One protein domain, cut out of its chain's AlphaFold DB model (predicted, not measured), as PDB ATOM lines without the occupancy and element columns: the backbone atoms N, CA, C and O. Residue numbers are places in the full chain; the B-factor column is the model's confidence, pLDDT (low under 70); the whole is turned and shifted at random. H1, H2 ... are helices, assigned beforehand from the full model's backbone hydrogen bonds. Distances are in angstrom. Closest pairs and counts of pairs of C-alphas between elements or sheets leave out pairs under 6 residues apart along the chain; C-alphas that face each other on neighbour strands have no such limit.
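AT A GLANCE: This is residues 2 to 75 of the 223 residues of an uncharacterized protein of SAR86 cluster bacterium (UniProt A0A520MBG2). What shape is this? H1, H2 and residues 33 to 43 of H3 make a small head, from which residues 44 to 75, holding the rest of H3 and then H4, stick out as a long arm. What builds it? The printed part has 74 residues with four named helices, H1 to H4 in order, and no named strand: all helix. It is extended, with a radius of gyration of the C-alphas of 19.8 A and spans of 63 by 23 by 17 A.

HOW THE PARTS SIT: Which helices touch? H3, residues 33 to 52, touches H2, residues 23 to 29, only at the corner, with residues 35 to 39 alone; the closest C-alphas, Val 29 and Leu 36, are 4.9 A apart. H1, residues 3 to 14, touches H2 at a steep tilt of 48 degrees, opposite ways, closest at the C-alphas of Leu 9 and Val 25, 6.6 A. And the rest? H4, residues 55 to 74, meets H3 only through their link. In H1 to H4 every O i to N i+4 pair is within hydrogen-bond range.

IN THESE COORDINATES: How long are they? H3 spans 28.7 A and H4 28.0 A. Where to look? C-alpha 33 is at (340.995, 231.081, 244.895), C-alpha 74 at (344.252, 226.355, 186.808).

THE WHOLE: How large? The farthest C-alphas, Ser 31 and Glu 75, are 62.8 A apart. Any cut or low confidence? The printed part has no cut; residues 73 to 75 are under 70 in pLDDT.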
ATOM      1  N   LYS A   2     331.759 237.341 241.822       84.00
ATOM      2  CA  LYS A   2     330.646 237.997 241.104       84.00
ATOM      3  C   LYS A   2     331.088 238.450 239.708       84.00
ATOM      4  O   LYS A   2     332.261 238.759 239.530       84.00
ATOM      5  N   ASP A   3     330.166 238.531 238.753       88.25
ATOM      6  CA  ASP A   3     330.509 238.903 237.373       88.25
ATOM      7  C   ASP A   3     330.999 240.349 237.244       88.25
ATOM      8  O   ASP A   3     331.917 240.593 236.471       88.25
ATOM      9  N   THR A   4     330.506 241.270 238.077       82.25
ATOM     10  CA  THR A   4     331.030 242.645 238.149       82.25
ATOM     11  C   THR A   4     332.527 242.661 238.459       82.25
ATOM     12  O   THR A   4     333.302 243.260 237.735       82.25
ATOM     13  N   ILE A   5     332.962 241.866 239.442       81.88
ATOM     14  CA  ILE A   5     334.375 241.767 239.835       81.88
ATOM     15  C   ILE A   5     335.230 241.149 238.712       81.88
ATOM     16  O   ILE A   5     336.400 241.497 238.564       81.88
ATOM     17  N   LYS A   6     334.669 240.233 237.903       85.50
ATOM     18  CA  LYS A   6     335.371 239.689 236.726       85.50
ATOM     19  C   LYS A   6     335.579 240.761 235.661       85.50
ATOM     20  O   LYS A   6     336.659 240.813 235.083       85.50
ATOM     21  N   LEU A   7     334.549 241.568 235.397       87.00
ATOM     22  CA  LEU A   7     334.602 242.658 234.423       87.00
ATOM     23  C   LEU A   7     335.600 243.731 234.865       87.00
ATOM     24  O   LEU A   7     336.490 244.053 234.086       87.00
ATOM     25  N   ASP A   8     335.543 244.159 236.129       85.94
ATOM     26  CA  ASP A   8     336.498 245.114 236.706       85.94
ATOM     27  C   ASP A   8     337.942 244.607 236.552       85.94
ATOM     28  O   ASP A   8     338.853 245.341 236.171       85.94
ATOM     29  N   LEU A   9     338.173 243.314 236.813       89.44
ATOM     30  CA  LEU A   9     339.490 242.708 236.641       89.44
ATOM     31  C   LEU A   9     339.933 242.692 235.172       89.44
ATOM     32  O   LEU A   9     341.089 243.006 234.904       89.44
ATOM     33  N   ILE A  10     339.053 242.339 234.229       90.38
ATOM     34  CA  ILE A  10     339.369 242.378 232.790       90.38
ATOM     35  C   ILE A  10     339.737 243.803 232.367       90.38
ATOM     36  O   ILE A  10     340.785 243.987 231.755       90.38
ATOM     37  N   GLU A  11     338.939 244.800 232.747       89.31
ATOM     38  CA  GLU A  11     339.166 246.205 232.391       89.31
ATOM     39  C   GLU A  11     340.538 246.693 232.877       89.31
ATOM     40  O   GLU A  11     341.312 247.279 232.116       89.31
ATOM     41  N   LEU A  12     340.903 246.375 234.125       87.81
ATOM     42  CA  LEU A  12     342.224 246.703 234.662       87.81
ATOM     43  C   LEU A  12     343.345 246.044 233.837       87.81
ATOM     44  O   LEU A  12     344.354 246.691 233.539       87.81
ATOM     45  N   LEU A  13     343.189 244.772 233.457       90.44
ATOM     46  CA  LEU A  13     344.189 244.037 232.676       90.44
ATOM     47  C   LEU A  13     344.320 244.570 231.240       90.44
ATOM     48  O   LEU A  13     345.438 244.646 230.723       90.44
ATOM     49  N   GLU A  14     343.214 244.975 230.615       89.38
ATOM     50  CA  GLU A  14     343.184 245.594 229.283       89.38
ATOM     51  C   GLU A  14     343.784 247.003 229.289       89.38
ATOM     52  O   GLU A  14     344.525 247.362 228.371       89.38
ATOM     53  N   ALA A  15     343.608 247.750 230.382       88.94
ATOM     54  CA  ALA A  15     344.311 249.007 230.638       88.94
ATOM     55  C   ALA A  15     345.829 248.825 230.883       88.94
ATOM     56  O   ALA A  15     346.553 249.794 231.127       88.94
ATOM     57  N   GLY A  16     346.337 247.589 230.833       87.62
ATOM     58  CA  GLY A  16     347.755 247.261 230.971       87.62
ATOM     59  C   GLY A  16     348.239 247.151 232.417       87.62
ATOM     60  O   GLY A  16     349.448 247.018 232.649       87.62
ATOM     61  N   LYS A  17     347.331 247.183 233.403       90.69
ATOM     62  CA  LYS A  17     347.679 246.881 234.795       90.69
ATOM     63  C   LYS A  17     347.982 245.386 234.916       90.69
ATOM     64  O   LYS A  17     347.363 244.549 234.271       90.69
ATOM     65  N   THR A  18     348.957 245.032 235.747       89.31
ATOM     66  CA  THR A  18     349.337 243.633 236.001       89.31
ATOM     67  C   THR A  18     349.381 243.366 237.494       89.31
ATOM     68  O   THR A  18     349.516 244.306 238.280       89.31
ATOM     69  N   TYR A  19     349.327 242.091 237.887       89.81
ATOM     70  CA  TYR A  19     349.414 241.690 239.293       89.81
ATOM     71  C   TYR A  19     350.627 242.303 240.008       89.81
ATOM     72  O   TYR A  19     350.520 242.782 241.123       89.81
ATOM     73  N   GLU A  20     351.786 242.387 239.359       87.94
ATOM     74  CA  GLU A  20     353.004 242.937 239.973       87.94
ATOM     75  C   GLU A  20     353.001 244.470 240.101       87.94
ATOM     76  O   GLU A  20     353.739 245.024 240.914       87.94
ATOM     77  N   LYS A  21     352.213 245.167 239.275       86.06
ATOM     78  CA  LYS A  21     352.276 246.631 239.115       86.06
ATOM     79  C   LYS A  21     351.061 247.366 239.667       86.06
ATOM     80  O   LYS A  21     351.075 248.592 239.702       86.06
ATOM     81  N   SER A  22     350.014 246.639 240.047       88.94
ATOM     82  CA  SER A  22     348.711 247.209 240.367       88.94
ATOM     83  C   SER A  22     348.171 246.632 241.673       88.94
ATOM     84  O   SER A  22     347.772 245.462 241.689       88.94
ATOM     85  N   PRO A  23     348.142 247.418 242.767       82.81
ATOM     86  CA  PRO A  23     347.561 246.972 244.032       82.81
ATOM     87  C   PRO A  23     346.071 246.624 243.900       82.81
ATOM     88  O   PRO A  23     345.586 245.755 244.614       82.81
ATOM     89  N   GLU A  24     345.351 247.231 242.955       82.69
ATOM     90  CA  GLU A  24     343.948 246.920 242.669       82.69
ATOM     91  C   GLU A  24     343.790 245.514 242.071       82.69
ATOM     92  O   GLU A  24     342.887 244.770 242.446       82.69
ATOM     93  N   VAL A  25     344.713 245.115 241.187       87.56
ATOM     94  CA  VAL A  25     344.716 243.761 240.611       87.56
ATOM     95  C   VAL A  25     345.096 242.740 241.681       87.56
ATOM     96  O   VAL A  25     344.459 241.696 241.756       87.56
ATOM     97  N   GLN A  26     346.076 243.045 242.541       88.25
ATOM     98  CA  GLN A  26     346.427 242.181 243.678       88.25
ATOM     99  C   GLN A  26     345.234 241.982 244.609       88.25
ATOM    100  O   GLN A  26     344.902 240.850 244.932       88.25
ATOM    101  N   LEU A  27     344.537 243.063 244.968       87.56
ATOM    102  CA  LEU A  27     343.379 243.008 245.856       87.56
ATOM    103  C   LEU A  27     342.281 242.085 245.314       87.56
ATOM    104  O   LEU A  27     341.712 241.303 246.073       87.56
ATOM    105  N   ILE A  28     341.988 242.159 244.013       87.75
ATOM    106  CA  ILE A  28     340.976 241.304 243.390       87.75
ATOM    107  C   ILE A  28     341.480 239.863 243.279       87.75
ATOM    108  O   ILE A  28     340.755 238.940 243.643       87.75
ATOM    109  N   VAL A  29     342.708 239.652 242.802       89.69
ATOM    110  CA  VAL A  29     343.281 238.313 242.580       89.69
ATOM    111  C   VAL A  29     343.478 237.550 243.890       89.69
ATOM    112  O   VAL A  29     343.174 236.361 243.948       89.69
ATOM    113  N   ASP A  30     343.904 238.232 244.951       90.31
ATOM    114  CA  ASP A  30     344.122 237.646 246.276       90.31
ATOM    115  C   ASP A  30     342.814 237.530 247.087       90.31
ATOM    116  O   ASP A  30     342.811 236.958 248.178       90.31
ATOM    117  N   SER A  31     341.685 238.050 246.575       86.38
ATOM    118  CA  SER A  31     340.396 238.008 247.280       86.38
ATOM    119  C   SER A  31     339.810 236.599 247.406       86.38
ATOM    120  O   SER A  31     339.075 236.330 248.359       86.38
ATOM    121  N   SER A  32     340.096 235.700 246.453       84.25
ATOM    122  CA  SER A  32     339.649 234.304 246.507       84.25
ATOM    123  C   SER A  32     340.412 233.390 245.539       84.25
ATOM    124  O   SER A  32     340.946 233.836 244.523       84.25
ATOM    125  N   ASP A  33     340.396 232.079 245.796       87.94
ATOM    126  CA  ASP A  33     340.995 231.081 244.895       87.94
ATOM    127  C   ASP A  33     340.334 231.085 243.502       87.94
ATOM    128  O   ASP A  33     340.992 230.854 242.483       87.94
ATOM    129  N   GLU A  34     339.032 231.387 243.423       86.94
ATOM    130  CA  GLU A  34     338.335 231.550 242.144       86.94
ATOM    131  C   GLU A  34     338.838 232.770 241.360       86.94
ATOM    132  O   GLU A  34     338.874 232.716 240.129       86.94
ATOM    133  N   ALA A  35     339.231 233.848 242.049       86.56
ATOM    134  CA  ALA A  35     339.800 235.047 241.439       86.56
ATOM    135  C   ALA A  35     341.163 234.768 240.809       86.56
ATOM    136  O   ALA A  35     341.404 235.091 239.645       86.56
ATOM    137  N   LEU A  36     342.027 234.094 241.568       90.19
ATOM    138  CA  LEU A  36     343.340 233.667 241.114       90.19
ATOM    139  C   LEU A  36     343.245 232.716 239.921       90.19
ATOM    140  O   LEU A  36     343.988 232.856 238.947       90.19
ATOM    141  N   LYS A  37     342.316 231.756 239.969       91.69
ATOM    142  CA  LYS A  37     342.076 230.851 238.844       91.69
ATOM    143  C   LYS A  37     341.648 231.623 237.596       91.69
ATOM    144  O   LYS A  37     342.237 231.425 236.540       91.69
ATOM    145  N   PHE A  38     340.676 232.523 237.728       91.12
ATOM    146  CA  PHE A  38     340.189 233.329 236.612       91.12
ATOM    147  C   PHE A  38     341.294 234.195 235.988       91.12
ATOM    148  O   PHE A  38     341.435 234.214 234.768       91.12
ATOM    149  N   TYR A  39     342.123 234.848 236.809       91.12
ATOM    150  CA  TYR A  39     343.274 235.623 236.338       91.12
ATOM    151  C   TYR A  39     344.256 234.775 235.517       91.12
ATOM    152  O   TYR A  39     344.651 235.168 234.419       91.12
ATOM    153  N   ASN A  40     344.620 233.590 236.014       92.81
ATOM    154  CA  ASN A  40     345.524 232.689 235.298       92.81
ATOM    155  C   ASN A  40     344.910 232.179 233.987       92.81
ATOM    156  O   ASN A  40     345.583 232.181 232.956       92.81
ATOM    157  N   ASP A  41     343.634 231.789 234.011       93.00
ATOM    158  CA  ASP A  41     342.910 231.328 232.823       93.00
ATOM    159  C   ASP A  41     342.842 232.440 231.757       93.00
ATOM    160  O   ASP A  41     343.080 232.186 230.573       93.00
ATOM    161  N   TYR A  42     342.604 233.689 232.173       90.50
ATOM    162  CA  TYR A  42     342.618 234.859 231.291       90.50
ATOM    163  C   TYR A  42     343.993 235.078 230.644       90.50
ATOM    164  O   TYR A  42     344.079 235.263 229.430       90.50
ATOM    165  N   LEU A  43     345.084 235.008 231.417       89.06
ATOM    166  CA  LEU A  43     346.439 235.162 230.874       89.06
ATOM    167  C   LEU A  43     346.777 234.081 229.845       89.06
ATOM    168  O   LEU A  43     347.289 234.396 228.772       89.06
ATOM    169  N   VAL A  44     346.444 232.823 230.144       90.88
ATOM    170  CA  VAL A  44     346.643 231.705 229.212       90.88
ATOM    171  C   VAL A  44     345.844 231.925 227.928       90.88
ATOM    172  O   VAL A  44     346.370 231.715 226.834       90.88
ATOM    173  N   SER A  45     344.595 232.381 228.038       86.69
ATOM    174  CA  SER A  45     343.754 232.683 226.878       86.69
ATOM    175  C   SER A  45     344.339 233.816 226.025       86.69
ATOM    176  O   SER A  45     344.398 233.693 224.800       86.69
ATOM    177  N   LYS A  46     344.854 234.878 226.656       83.75
ATOM    178  CA  LYS A  46     345.502 235.996 225.961       83.75
ATOM    179  C   LYS A  46     346.738 235.547 225.181       83.75
ATOM    180  O   LYS A  46     346.888 235.903 224.013       83.75
ATOM    181  N   ASP A  47     347.589 234.721 225.786       84.62
ATOM    182  CA  ASP A  47     348.777 234.178 225.118       84.62
ATOM    183  C   ASP A  47     348.408 233.272 223.937       84.62
ATOM    184  O   ASP A  47     349.028 233.337 222.871       84.62
ATOM    185  N   GLN A  48     347.361 232.453 224.087       83.69
ATOM    186  CA  GLN A  48     346.835 231.644 222.987       83.69
ATOM    187  C   GLN A  48     346.343 232.521 221.837       83.69
ATOM    188  O   GLN A  48     346.677 232.241 220.686       83.69
ATOM    189  N   LEU A  49     345.599 233.589 222.137       82.38
ATOM    190  CA  LEU A  49     345.071 234.516 221.139       82.38
ATOM    191  C   LEU A  49     346.199 235.207 220.362       82.38
ATOM    192  O   LEU A  49     346.169 235.242 219.133       82.38
ATOM    193  N   ILE A  50     347.244 235.663 221.056       76.38
ATOM    194  CA  ILE A  50     348.449 236.217 220.419       76.38
ATOM    195  C   ILE A  50     349.093 235.173 219.495       76.38
ATOM    196  O   ILE A  50     349.453 235.483 218.361       76.38
ATOM    197  N   GLY A  51     349.176 233.914 219.932       76.38
ATOM    198  CA  GLY A  51     349.703 232.812 219.124       76.38
ATOM    199  C   GLY A  51     348.833 232.401 217.926       76.38
ATOM    200  O   GLY A  51     349.344 231.717 217.027       76.38
ATOM    201  N   PHE A  52     347.549 232.780 217.904       76.94
ATOM    202  CA  PHE A  52     346.642 232.625 216.758       76.94
ATOM    203  C   PHE A  52     346.856 233.717 215.708       76.94
ATOM    204  O   PHE A  52     346.849 233.414 214.517       76.94
ATOM    205  N   PHE A  53     347.093 234.957 216.140       75.56
ATOM    206  CA  PHE A  53     347.376 236.095 215.257       75.56
ATOM    207  C   PHE A  53     348.867 236.269 214.938       75.56
ATOM    208  O   PHE A  53     349.287 237.316 214.446       75.56
ATOM    209  N   ASP A  54     349.666 235.235 215.191       80.62
ATOM    210  CA  ASP A  54     351.068 235.184 214.807       80.62
ATOM    211  C   ASP A  54     351.197 235.381 213.288       80.62
ATOM    212  O   ASP A  54     350.700 234.583 212.484       80.62
ATOM    213  N   LYS A  55     351.859 236.478 212.908       75.88
ATOM    214  CA  LYS A  55     352.023 236.915 211.522       75.88
ATOM    215  C   LYS A  55     352.640 235.823 210.650       75.88
ATOM    216  O   LYS A  55     352.163 235.615 209.538       75.88
ATOM    217  N   ASP A  56     353.617 235.081 211.165       80.00
ATOM    218  CA  ASP A  56     354.297 234.035 210.399       80.00
ATOM    219  C   ASP A  56     353.331 232.875 210.096       80.00
ATOM    220  O   ASP A  56     353.328 232.311 208.999       80.00
ATOM    221  N   LYS A  57     352.443 232.536 211.041       77.69
ATOM    222  CA  LYS A  57     351.401 231.518 210.821       77.69
ATOM    223  C   LYS A  57     350.318 231.996 209.861       77.69
ATOM    224  O   LYS A  57     349.813 231.188 209.077       77.69
ATOM    225  N   LEU A  58     349.953 233.276 209.926       78.19
ATOM    226  CA  LEU A  58     348.971 233.878 209.027       78.19
ATOM    227  C   LEU A  58     349.491 233.927 207.586       78.19
ATOM    228  O   LEU A  58     348.766 233.512 206.684       78.19
ATOM    229  N   GLU A  59     350.748 234.323 207.377       76.88
ATOM    230  CA  GLU A  59     351.400 234.312 206.061       76.88
ATOM    231  C   GLU A  59     351.460 232.888 205.486       76.88
ATOM    232  O   GLU A  59     351.012 232.646 204.366       76.88
ATOM    233  N   VAL A  60     351.863 231.893 206.289       82.25
ATOM    234  CA  VAL A  60     351.859 230.478 205.865       82.25
ATOM    235  C   VAL A  60     350.449 229.975 205.518       82.25
ATOM    236  O   VAL A  60     350.284 229.148 204.616       82.25
ATOM    237  N   SER A  61     349.420 230.429 206.236       78.69
ATOM    238  CA  SER A  61     348.023 230.085 205.944       78.69
ATOM    239  C   SER A  61     347.546 230.726 204.635       78.69
ATOM    240  O   SER A  61     346.926 230.057 203.804       78.69
ATOM    241  N   GLN A  62     347.897 231.994 204.409       73.88
ATOM    242  CA  GLN A  62     347.576 232.741 203.195       73.88
ATOM    243  C   GLN A  62     348.259 232.146 201.955       73.88
ATOM    244  O   GLN A  62     347.615 231.985 200.914       73.88
ATOM    245  N   ASP A  63     349.521 231.739 202.072       81.38
ATOM    246  CA  ASP A  63     350.260 231.075 200.995       81.38
ATOM    247  C   ASP A  63     349.632 229.725 200.634       81.38
ATOM    248  O   ASP A  63     349.454 229.399 199.457       81.38
ATOM    249  N   LYS A  64     349.218 228.943 201.640       83.25
ATOM    250  CA  LYS A  64     348.506 227.674 201.422       83.25
ATOM    251  C   LYS A  64     347.146 227.878 200.763       83.25
ATOM    252  O   LYS A  64     346.783 227.087 199.894       83.25
ATOM    253  N   MET A  65     346.407 228.914 201.160       74.69
ATOM    254  CA  MET A  65     345.133 229.273 200.535       74.69
ATOM    255  C   MET A  65     345.339 229.629 199.061       74.69
ATOM    256  O   MET A  65     344.657 229.084 198.198       74.69
ATOM    257  N   SER A  66     346.326 230.476 198.767       70.31
ATOM    258  CA  SER A  66     346.655 230.901 197.403       70.31
ATOM    259  C   SER A  66     347.061 229.708 196.531       70.31
ATOM    260  O   SER A  66     346.500 229.508 195.458       70.31
ATOM    261  N   ALA A  67     347.928 228.826 197.039       78.50
ATOM    262  CA  ALA A  67     348.328 227.604 196.339       78.50
ATOM    263  C   ALA A  67     347.157 226.627 196.106       78.50
ATOM    264  O   ALA A  67     347.117 225.929 195.090       78.50
ATOM    265  N   PHE A  68     346.198 226.556 197.035       75.44
ATOM    266  CA  PHE A  68     344.997 225.740 196.871       75.44
ATOM    267  C   PHE A  68     344.057 226.321 195.808       75.44
ATOM    268  O   PHE A  68     343.584 225.575 194.951       75.44
ATOM    269  N   LEU A  69     343.819 227.635 195.832       74.19
ATOM    270  CA  LEU A  69     342.999 228.332 194.839       74.19
ATOM    271  C   LEU A  69     343.607 228.223 193.441       74.19
ATOM    272  O   LEU A  69     342.901 227.849 192.509       74.19
ATOM    273  N   ASP A  70     344.914 228.438 193.302       72.69
ATOM    274  CA  ASP A  70     345.611 228.291 192.022       72.69
ATOM    275  C   ASP A  70     345.497 226.867 191.480       72.69
ATOM    276  O   ASP A  70     345.228 226.674 190.295       72.69
ATOM    277  N   LYS A  71     345.628 225.850 192.339       75.75
ATOM    278  CA  LYS A  71     345.450 224.452 191.933       75.75
ATOM    279  C   LYS A  71     344.022 224.162 191.456       75.75
ATOM    280  O   LYS A  71     343.849 223.468 190.461       75.75
ATOM    281  N   GLN A  72     343.008 224.685 192.144       71.31
ATOM    282  CA  GLN A  72     341.599 224.467 191.792       71.31
ATOM    283  C   GLN A  72     341.163 225.267 190.553       71.31
ATOM    284  O   GLN A  72     340.288 224.822 189.816       71.31
ATOM    285  N   LEU A  73     341.758 226.441 190.313       64.38
ATOM    286  CA  LEU A  73     341.377 227.342 189.219       64.38
ATOM    287  C   LEU A  73     342.174 227.101 187.924       64.38
ATOM    288  O   LEU A  73     341.613 227.272 186.841       64.38
ATOM    289  N   ASN A  74     343.441 226.669 187.998       59.28
ATOM    290  CA  ASN A  74     344.252 226.355 186.808       59.28
ATOM    291  C   ASN A  74     344.070 224.927 186.272       59.28
ATOM    292  O   ASN A  74     344.503 224.644 185.154       59.28
ATOM    293  N   GLU A  75     343.403 224.024 186.995       52.28
ATOM    294  CA  GLU A  75     342.933 222.757 186.422       52.28
ATOM    295  C   GLU A  75     341.666 223.008 185.577       52.28
ATOM    296  O   GLU A  75     340.553 222.630 185.931       52.28
TER     297      GLU A  75